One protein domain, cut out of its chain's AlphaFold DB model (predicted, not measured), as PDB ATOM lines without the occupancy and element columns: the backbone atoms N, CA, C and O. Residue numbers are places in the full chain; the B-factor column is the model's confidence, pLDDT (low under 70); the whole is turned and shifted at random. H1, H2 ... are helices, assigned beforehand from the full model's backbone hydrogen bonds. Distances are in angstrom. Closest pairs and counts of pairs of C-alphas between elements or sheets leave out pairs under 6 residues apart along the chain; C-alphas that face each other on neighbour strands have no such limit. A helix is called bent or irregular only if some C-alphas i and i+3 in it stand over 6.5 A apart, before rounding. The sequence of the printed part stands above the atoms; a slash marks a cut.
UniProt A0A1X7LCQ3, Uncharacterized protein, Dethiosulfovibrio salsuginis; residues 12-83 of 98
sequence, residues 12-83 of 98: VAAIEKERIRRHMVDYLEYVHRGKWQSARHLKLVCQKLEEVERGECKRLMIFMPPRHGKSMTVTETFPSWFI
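Overview. This is residues 12 to 83 of the 98 residues of an uncharacterized protein of Dethiosulfovibrio salsuginis (UniProt A0A1X7LCQ3). H3 and H4 sit side by side, running the same way, and the short helix H2 crosses both; H1 reaches away from this group as an arm beyond H2. A wide loop, residues 54 to 69, returns from the last residue of H3 to the first of H4, at the other end of the longest axis from H1. The printed part has 72 residues with four named helices in the order H1, H2, H3, H4 and no named strand; the class is all helix. It is compact, with a radius of gyration of the C-alphas of 12.2 A and spans of 38 by 28 by 20 A.

Along the chain. H3, residues 40 to 53, is 20.2 A long and begins at C-alpha 40 (234.443, 170.811, 227.784). H4, residues 70 to 83, is 19.0 A long and ends at C-alpha 83 (237.074, 164.646, 252.009). H4 is irregular, only just: C-alphas 76 and 79 are 6.9 A apart. H2 covers residues 24 to 31, 10.3 A. H1, residues 12 to 22, is 15.3 A long and begins at C-alpha 12 (214.394, 174.457, 245.334).

Arrangement. H3 and H4 touch, the closest C-alphas being those of Glu 53 and Phe 82, 6.2 A apart; their shallow tilt is 33 degrees, only just short of steep. H2, the hub, touches H3, with the C-alphas of Met 24 and Cys 46 closest at 6.0 A, about perpendicular at 77 degrees. H2 touches H4 at 85 degrees, about perpendicular, the C-alphas of Leu 28 and Thr 77 closest at 6.9 A. H1 and H2 touch only at the corner, the C-alphas of Ile 20 and Tyr 27 closest at 4.8 A, at a steep tilt of 59 degrees, opposite ways. H1 is apart from H3 and H4. In H1, H2 and H3 every O i to N i+4 pair is within hydrogen-bond range; in H4 5 of 10 are.

Size, cuts and confidence. The two C-alphas farthest apart, those of Val 12 and Pro 65, are 38.1 A apart. The printed part has no cut. The link H3 to H4 is long, H2 to H3 short and H1 to H2 tight. Mean pLDDT of the printed part is 94.5, and no printed residue is under 70.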
ATOM      1  N   VAL A  12     213.439 174.057 246.382       92.19
ATOM      2  CA  VAL A  12     214.394 174.457 245.334       92.19
ATOM      3  C   VAL A  12     215.798 174.603 245.918       92.19
ATOM      4  O   VAL A  12     216.756 174.061 245.365       92.19
ATOM      5  N   ALA A  13     215.926 175.257 247.074       90.81
ATOM      6  CA  ALA A  13     217.209 175.405 247.751       90.81
ATOM      7  C   ALA A  13     217.810 174.053 248.175       90.81
ATOM      8  O   ALA A  13     219.027 173.860 248.100       90.81
ATOM      9  N   ALA A  14     216.978 173.106 248.616       93.00
ATOM     10  CA  ALA A  14     217.419 171.759 248.962       93.00
ATOM     11  C   ALA A  14     217.889 170.968 247.732       93.00
ATOM     12  O   ALA A  14     218.939 170.328 247.795       93.00
ATOM     13  N   ILE A  15     217.162 171.052 246.611       94.25
ATOM     14  CA  ILE A  15     217.536 170.409 245.342       94.25
ATOM     15  C   ILE A  15     218.881 170.940 244.849       94.25
ATOM     16  O   ILE A  15     219.752 170.150 244.489       94.25
ATOM     17  N   GLU A  16     219.084 172.257 244.883       92.94
ATOM     18  CA  GLU A  16     220.334 172.857 244.417       92.94
ATOM     19  C   GLU A  16     221.522 172.442 245.291       92.94
ATOM     20  O   GLU A  16     222.568 172.032 244.787       92.94
ATOM     21  N   LYS A  17     221.346 172.442 246.618       93.31
ATOM     22  CA  LYS A  17     222.366 171.931 247.547       93.31
ATOM     23  C   LYS A  17     222.688 170.463 247.291       93.31
ATOM     24  O   LYS A  17     223.848 170.069 247.392       93.31
ATOM     25  N   GLU A  18     221.682 169.651 246.988       94.69
ATOM     26  CA  GLU A  18     221.880 168.237 246.688       94.69
ATOM     27  C   GLU A  18     222.602 168.034 245.349       94.69
ATOM     28  O   GLU A  18     223.502 167.201 245.259       94.69
ATOM     29  N   ARG A  19     222.288 168.842 244.332       94.88
ATOM     30  CA  ARG A  19     222.970 168.854 243.031       94.88
ATOM     31  C   ARG A  19     224.457 169.181 243.184       94.88
ATOM     32  O   ARG A  19     225.299 168.387 242.770       94.88
ATOM     33  N   ILE A  20     224.762 170.271 243.896       94.75
ATOM     34  CA  ILE A  20     226.125 170.694 244.253       94.75
ATOM     35  C   ILE A  20     226.863 169.581 244.998       94.75
ATOM     36  O   ILE A  20     228.040 169.348 244.755       94.75
ATOM     37  N   ARG A  21     226.181 168.860 245.895       92.69
ATOM     38  CA  ARG A  21     226.765 167.722 246.612       92.69
ATOM     39  C   ARG A  21     226.987 166.496 245.747       92.69
ATOM     40  O   ARG A  21     227.775 165.650 246.149       92.69
ATOM     41  N   ARG A  22     226.293 166.317 244.626       93.88
ATOM     42  CA  ARG A  22     226.411 165.112 243.786       93.88
ATOM     43  C   ARG A  22     227.421 165.262 242.666       93.88
ATOM     44  O   ARG A  22     228.109 164.288 242.381       93.88
ATOM     45  N   HIS A  23     227.524 166.451 242.086       94.94
ATOM     46  CA  HIS A  23     228.332 166.694 240.900       94.94
ATOM     47  C   HIS A  23     229.461 167.677 241.195       94.94
ATOM     48  O   HIS A  23     229.237 168.816 241.604       94.94
ATOM     49  N   MET A  24     230.694 167.252 240.933       95.25
ATOM     50  CA  MET A  24     231.895 168.032 241.209       95.25
ATOM     51  C   MET A  24     231.955 169.315 240.370       95.25
ATOM     52  O   MET A  24     232.479 170.325 240.833       95.25
ATOM     53  N   VAL A  25     231.417 169.302 239.145       95.25
ATOM     54  CA  VAL A  25     231.328 170.504 238.292       95.25
ATOM     55  C   VAL A  25     230.508 171.597 238.980       95.25
ATOM     56  O   VAL A  25     230.950 172.739 239.048       95.25
ATOM     57  N   ASP A  26     229.360 171.232 239.548       94.25
ATOM     58  CA  ASP A  26     228.473 172.170 240.238       94.25
ATOM     59  C   ASP A  26     229.091 172.650 241.555       94.25
ATOM     60  O   ASP A  26     229.003 173.826 241.909       94.25
ATOM     61  N   TYR A  27     229.795 171.755 242.252       95.44
ATOM     62  CA  TYR A  27     230.604 172.120 243.409       95.44
ATOM     63  C   TYR A  27     231.675 173.157 243.072       95.44
ATOM     64  O   TYR A  27     231.779 174.161 243.770       95.44
ATOM     65  N   LEU A  28     232.435 172.962 241.993       95.38
ATOM     66  CA  LEU A  28     233.445 173.921 241.539       95.38
ATOM     67  C   LEU A  28     232.837 175.290 241.245       95.38
ATOM     68  O   LEU A  28     233.341 176.295 241.744       95.38
ATOM     69  N   GLU A  29     231.746 175.339 240.479       93.06
ATOM     70  CA  GLU A  29     231.060 176.599 240.170       93.06
ATOM     71  C   GLU A  29     230.590 177.312 241.450       93.06
ATOM     72  O   GLU A  29     230.785 178.526 241.592       93.06
ATOM     73  N   TYR A  30     230.068 176.552 242.420       93.25
ATOM     74  CA  TYR A  30     229.628 177.063 243.717       93.25
ATOM     75  C   TYR A  30     230.784 177.612 244.571       93.25
ATOM     76  O   TYR A  30     230.729 178.761 245.016       93.25
ATOM     77  N   VAL A  31     231.854 176.834 244.794       94.25
ATOM     78  CA  VAL A  31     232.951 177.233 245.701       94.25
ATOM     79  C   VAL A  31     233.754 178.403 245.124       94.25
ATOM     80  O   VAL A  31     234.138 179.314 245.858       94.25
ATOM     81  N   HIS A  32     233.938 178.435 243.801       93.06
ATOM     82  CA  HIS A  32     234.651 179.515 243.111       93.06
ATOM     83  C   HIS A  32     233.797 180.757 242.855       93.06
ATOM     84  O   HIS A  32     234.288 181.716 242.254       93.06
ATOM     85  N   ARG A  33     232.534 180.777 243.303       91.12
ATOM     86  CA  ARG A  33     231.612 181.917 243.152       91.12
ATOM     87  C   ARG A  33     231.522 182.398 241.696       91.12
ATOM     88  O   ARG A  33     231.590 183.596 241.429       91.12
ATOM     89  N   GLY A  34     231.467 181.457 240.751       84.19
ATOM     90  CA  GLY A  34     231.406 181.736 239.311       84.19
ATOM     91  C   GLY A  34     232.713 182.199 238.648       84.19
ATOM     92  O   GLY A  34     232.714 182.468 237.449       84.19
ATOM     93  N   LYS A  35     233.841 182.286 239.373       87.62
ATOM     94  CA  LYS A  35     235.156 182.584 238.765       87.62
ATOM     95  C   LYS A  35     235.710 181.411 237.961       87.62
ATOM     96  O   LYS A  35     236.422 181.614 236.980       87.62
ATOM     97  N   TRP A  36     235.397 180.193 238.390       91.88
ATOM     98  CA  TRP A  36     235.673 178.995 237.613       91.88
ATOM     99  C   TRP A  36     234.584 178.842 236.556       91.88
ATOM    100  O   TRP A  36     233.400 178.811 236.883       91.88
ATOM    101  N   GLN A  37     234.990 178.766 235.291       86.62
ATOM    102  CA  GLN A  37     234.076 178.619 234.165       86.62
ATOM    103  C   GLN A  37     234.162 177.204 233.616       86.62
ATOM    104  O   GLN A  37     235.254 176.708 233.312       86.62
ATOM    105  N   SER A  38     233.012 176.556 233.451       89.06
ATOM    106  CA  SER A  38     232.981 175.214 232.896       89.06
ATOM    107  C   SER A  38     233.378 175.217 231.416       89.06
ATOM    108  O   SER A  38     232.798 175.889 230.569       89.06
ATOM    109  N   ALA A  39     234.376 174.399 231.092       93.31
ATOM    110  CA  ALA A  39     234.818 174.122 229.729       93.31
ATOM    111  C   ALA A  39     234.706 172.620 229.443       93.31
ATOM    112  O   ALA A  39     234.712 171.803 230.366       93.31
ATOM    113  N   ARG A  40     234.631 172.225 228.165       95.38
ATOM    114  CA  ARG A  40     234.443 170.811 227.784       95.38
ATOM    115  C   ARG A  40     235.515 169.896 228.384       95.38
ATOM    116  O   ARG A  40     235.187 168.839 228.914       95.38
ATOM    117  N   HIS A  41     236.783 170.307 228.332       95.19
ATOM    118  CA  HIS A  41     237.887 169.531 228.906       95.19
ATOM    119  C   HIS A  41     237.842 169.502 230.434       95.19
ATOM    120  O   HIS A  41     238.165 168.481 231.027       95.19
ATOM    121  N   LEU A  42     237.384 170.579 231.077       95.62
ATOM    122  CA  LEU A  42     237.229 170.628 232.530       95.62
ATOM    123  C   LEU A  42     236.106 169.711 233.018       95.62
ATOM    124  O   LEU A  42     236.288 169.027 234.017       95.62
ATOM    125  N   LYS A  43     234.989 169.618 232.285       96.06
ATOM    126  CA  LYS A  43     233.917 168.654 232.586       96.06
ATOM    127  C   LYS A  43     234.432 167.213 232.537       96.06
ATOM    128  O   LYS A  43     234.128 166.433 233.434       96.06
ATOM    129  N   LEU A  44     235.270 166.887 231.546       96.88
ATOM    130  CA  LEU A  44     235.930 165.580 231.463       96.88
ATOM    131  C   LEU A  44     236.875 165.337 232.650       96.88
ATOM    132  O   LEU A  44     236.877 164.247 233.214       96.88
ATOM    133  N   VAL A  45     237.657 166.344 233.052       97.12
ATOM    134  CA  VAL A  45     238.523 166.246 234.238       97.12
ATOM    135  C   VAL A  45     237.694 165.981 235.494       97.12
ATOM    136  O   VAL A  45     238.023 165.058 236.232       97.12
ATOM    137  N   CYS A  46     236.604 166.720 235.715       97.12
ATOM    138  CA  CYS A  46     235.717 166.499 236.857       97.12
ATOM    139  C   CYS A  46     235.130 165.085 236.853       97.12
ATOM    140  O   CYS A  46     235.202 164.402 237.867       97.12
ATOM    141  N   GLN A  47     234.637 164.606 235.706       97.31
ATOM    142  CA  GLN A  47     234.133 163.237 235.577       97.31
ATOM    143  C   GLN A  47     235.201 162.203 235.966       97.31
ATOM    144  O   GLN A  47     234.923 161.278 236.726       97.31
ATOM    145  N   LYS A  48     236.442 162.372 235.490       98.00
ATOM    146  CA  LYS A  48     237.551 161.468 235.828       98.00
ATOM    147  C   LYS A  48     237.964 161.545 237.293       98.00
ATOM    148  O   LYS A  48     238.313 160.525 237.875       98.00
ATOM    149  N   LEU A  49     237.892 162.719 237.909       97.75
ATOM    150  CA  LEU A  49     238.134 162.882 239.341       97.75
ATOM    151  C   LEU A  49     237.030 162.242 240.192       97.75
ATOM    152  O   LEU A  49     237.326 161.647 241.225       97.75
ATOM    153  N   GLU A  50     235.774 162.286 239.751       97.69
ATOM    154  CA  GLU A  50     234.691 161.552 240.410       97.69
ATOM    155  C   GLU A  50     234.870 160.026 240.287       97.69
ATOM    156  O   GLU A  50     234.614 159.305 241.247       97.69
ATOM    157  N   GLU A  51     235.376 159.514 239.156       98.06
ATOM    158  CA  GLU A  51     235.775 158.097 239.036       98.06
ATOM    159  C   GLU A  51     236.889 157.734 240.045       98.06
ATOM    160  O   GLU A  51     236.893 156.629 240.594       98.06
ATOM    161  N   VAL A  52     237.826 158.651 240.325       97.69
ATOM    162  CA  VAL A  52     238.862 158.469 241.366       97.69
ATOM    163  C   VAL A  52     238.250 158.450 242.764       97.69
ATOM    164  O   VAL A  52     238.607 157.601 243.583       97.69
ATOM    165  N   GLU A  53     237.315 159.359 243.036       97.12
ATOM    166  CA  GLU A  53     236.593 159.436 244.308       97.12
ATOM    167  C   GLU A  53     235.863 158.121 244.616       97.12
ATOM    168  O   GLU A  53     236.112 157.520 245.667       97.12
ATOM    169  N   ARG A  54     235.099 157.605 243.643       96.44
ATOM    170  CA  ARG A  54     234.390 156.317 243.732       96.44
ATOM    171  C   ARG A  54     235.311 155.093 243.761       96.44
ATOM    172  O   ARG A  54     234.866 153.992 244.073       96.44
ATOM    173  N   GLY A  55     236.598 155.258 243.446       96.75
ATOM    174  CA  GLY A  55     237.576 154.168 243.390       96.75
ATOM    175  C   GLY A  55     237.540 153.335 242.101       96.75
ATOM    176  O   GLY A  55     238.240 152.323 242.017       96.75
ATOM    177  N   GLU A  56     236.778 153.770 241.096       98.12
ATOM    178  CA  GLU A  56     236.730 153.188 239.746       98.12
ATOM    179  C   GLU A  56     238.047 153.443 238.998       98.12
ATOM    180  O   GLU A  56     238.574 152.562 238.315       98.12
ATOM    181  N   CYS A  57     238.636 154.629 239.192       97.56
ATOM    182  CA  CYS A  57     239.947 154.992 238.668       97.56
ATOM    183  C   CYS A  57     240.979 155.061 239.803       97.56
ATOM    184  O   CYS A  57     241.005 155.996 240.597       97.56
ATOM    185  N   LYS A  58     241.881 154.076 239.888       96.31
ATOM    186  CA  LYS A  58     242.903 154.038 240.957       96.31
ATOM    187  C   LYS A  58     244.104 154.949 240.695       96.31
ATOM    188  O   LYS A  58     244.813 155.309 241.629       96.31
ATOM    189  N   ARG A  59     244.388 155.240 239.423       97.12
ATOM    190  CA  ARG A  59     245.564 155.993 238.968       97.12
ATOM    191  C   ARG A  59     245.166 156.861 237.780       97.12
ATOM    192  O   ARG A  59     244.937 156.335 236.696       97.12
ATOM    193  N   LEU A  60     245.093 158.171 237.999       97.31
ATOM    194  CA  LEU A  60     244.742 159.164 236.986       97.31
ATOM    195  C   LEU A  60     245.949 160.065 236.710       97.31
ATOM    196  O   LEU A  60     246.556 160.592 237.639       97.31
ATOM    197  N   MET A  61     246.271 160.268 235.433       96.88
ATOM    198  CA  MET A  61     247.259 161.252 234.983       96.88
ATOM    199  C   MET A  61     246.561 162.274 234.084       96.88
ATOM    200  O   MET A  61     245.811 161.894 233.187       96.88
ATOM    201  N   ILE A  62     246.794 163.567 234.325       95.75
ATOM    202  CA  ILE A  62     246.147 164.664 233.592       95.75
ATOM    203  C   ILE A  62     247.225 165.494 232.893       95.75
ATOM    204  O   ILE A  62     247.994 166.201 233.543       95.75
ATOM    205  N   PHE A  63     247.251 165.437 231.561       95.94
ATOM    206  CA  PHE A  63     248.166 166.213 230.724       95.94
ATOM    207  C   PHE A  63     247.409 167.366 230.073       95.94
ATOM    208  O   PHE A  63     246.575 167.160 229.194       95.94
ATOM    209  N   MET A  64     247.678 168.589 230.531       94.69
ATOM    210  CA  MET A  64     247.025 169.802 230.037       94.69
ATOM    211  C   MET A  64     248.011 170.975 229.990       94.69
ATOM    212  O   MET A  64     248.871 171.067 230.873       94.69
ATOM    213  N   PRO A  65     247.864 171.912 229.032       94.19
ATOM    214  CA  PRO A  65     248.736 173.079 228.955       94.19
ATOM    215  C   PRO A  65     248.584 174.012 230.178       94.19
ATOM    216  O   PRO A  65     247.589 173.947 230.916       94.19
ATOM    217  N   PRO A  66     249.555 174.914 230.420       92.31
ATOM    218  CA  PRO A  66     249.454 175.902 231.492       92.31
ATOM    219  C   PRO A  66     248.221 176.798 231.311       92.31
ATOM    220  O   PRO A  66     247.752 177.007 230.195       92.31
ATOM    221  N   ARG A  67     247.683 177.326 232.418       89.69
ATOM    222  CA  ARG A  67     246.485 178.197 232.453       89.69
ATOM    223  C   ARG A  67     245.164 177.558 231.990       89.69
ATOM    224  O   ARG A  67     244.179 178.262 231.836       89.69
ATOM    225  N   HIS A  68     245.091 176.232 231.854       93.06
ATOM    226  CA  HIS A  68     243.858 175.535 231.451       93.06
ATOM    227  C   HIS A  68     242.981 175.065 232.626       93.06
ATOM    228  O   HIS A  68     242.176 174.152 232.469       93.06
ATOM    229  N   GLY A  69     243.150 175.644 233.818       91.69
ATOM    230  CA  GLY A  69     242.313 175.346 234.990       91.69
ATOM    231  C   GLY A  69     242.641 174.046 235.737       91.69
ATOM    232  O   GLY A  69     242.037 173.790 236.772       91.69
ATOM    233  N   LYS A  70     243.636 173.258 235.292       93.06
ATOM    234  CA  LYS A  70     244.013 171.988 235.947       93.06
ATOM    235  C   LYS A  70     244.286 172.124 237.449       93.06
ATOM    236  O   LYS A  70     243.770 171.334 238.220       93.06
ATOM    237  N   SER A  71     245.064 173.122 237.872       92.31
ATOM    238  CA  SER A  71     245.452 173.277 239.281       92.31
ATOM    239  C   SER A  71     244.269 173.722 240.143       92.31
ATOM    240  O   SER A  71     244.067 173.171 241.217       92.31
ATOM    241  N   MET A  72     243.430 174.626 239.636       93.12
ATOM    242  CA  MET A  72     242.211 175.068 240.326       93.12
ATOM    243  C   MET A  72     241.227 173.901 240.530       93.12
ATOM    244  O   MET A  72     240.641 173.735 241.598       93.12
ATOM    245  N   THR A  73     241.085 173.033 239.525       94.94
ATOM    246  CA  THR A  73     240.211 171.855 239.601       94.94
ATOM    247  C   THR A  73     240.802 170.732 240.462       94.94
ATOM    248  O   THR A  73     240.119 170.219 241.344       94.94
ATOM    249  N   VAL A  74     242.059 170.344 240.221       94.94
ATOM    250  CA  VAL A  74     242.684 169.139 240.801       94.94
ATOM    251  C   VAL A  74     243.346 169.416 242.148       94.94
ATOM    252  O   VAL A  74     243.177 168.645 243.081       94.94
ATOM    253  N   THR A  75     244.131 170.482 242.256       92.94
ATOM    254  CA  THR A  75     244.948 170.747 243.448       92.94
ATOM    255  C   THR A  75     244.150 171.529 244.486       92.94
ATOM    256  O   THR A  75     244.142 171.173 245.656       92.94
ATOM    257  N   GLU A  76     243.446 172.574 244.057       92.56
ATOM    258  CA  GLU A  76     242.772 173.500 244.971       92.56
ATOM    259  C   GLU A  76     241.420 172.961 245.464       92.56
ATOM    260  O   GLU A  76     241.116 173.057 246.650       92.56
ATOM    261  N   THR A  77     240.613 172.358 244.581       95.44
ATOM    262  CA  THR A  77     239.201 172.044 244.899       95.44
ATOM    263  C   THR A  77     238.917 170.560 245.114       95.44
ATOM    264  O   THR A  77     238.070 170.197 245.931       95.44
ATOM    265  N   PHE A  78     239.592 169.665 244.390       96.75
ATOM    266  CA  PHE A  78     239.333 168.232 244.530       96.75
ATOM    267  C   PHE A  78     239.556 167.694 245.957       96.75
ATOM    268  O   PHE A  78     238.726 166.898 246.395       96.75
ATOM    269  N   PRO A  79     240.580 168.124 246.729       96.50
ATOM    270  CA  PRO A  79     240.753 167.642 248.099       96.50
ATOM    271  C   PRO A  79     239.548 167.927 249.004       96.50
ATOM    272  O   PRO A  79     239.118 167.040 249.744       96.50
ATOM    273  N   SER A  80     238.963 169.129 248.920       95.56
ATOM    274  CA  SER A  80     237.801 169.496 249.740       95.56
ATOM    275  C   SER A  80     236.551 168.715 249.332       95.56
ATOM    276  O   SER A  80     235.805 168.255 250.197       95.56
ATOM    277  N   TRP A  81     236.358 168.497 248.026       96.75
ATOM    278  CA  TRP A  81     235.302 167.634 247.496       96.75
ATOM    279  C   TRP A  81     235.437 166.189 247.993       96.75
ATOM    280  O   TRP A  81     234.492 165.616 248.539       96.75
ATOM    281  N   PHE A  82     236.633 165.616 247.844       97.31
ATOM    282  CA  PHE A  82     236.914 164.224 248.177       97.31
ATOM    283  C   PHE A  82     236.710 163.943 249.667       97.31
ATOM    284  O   PHE A  82     236.047 162.966 250.014       97.31
ATOM    285  N   ILE A  83     237.229 164.802 250.552       96.38
ATOM    286  CA  ILE A  83     237.074 164.646 252.009       96.38
ATOM    287  C   ILE A  83     235.614 164.855 252.426       96.38
ATOM    288  O   ILE A  83     235.111 164.115 253.269       96.38
TER     289      ILE A  83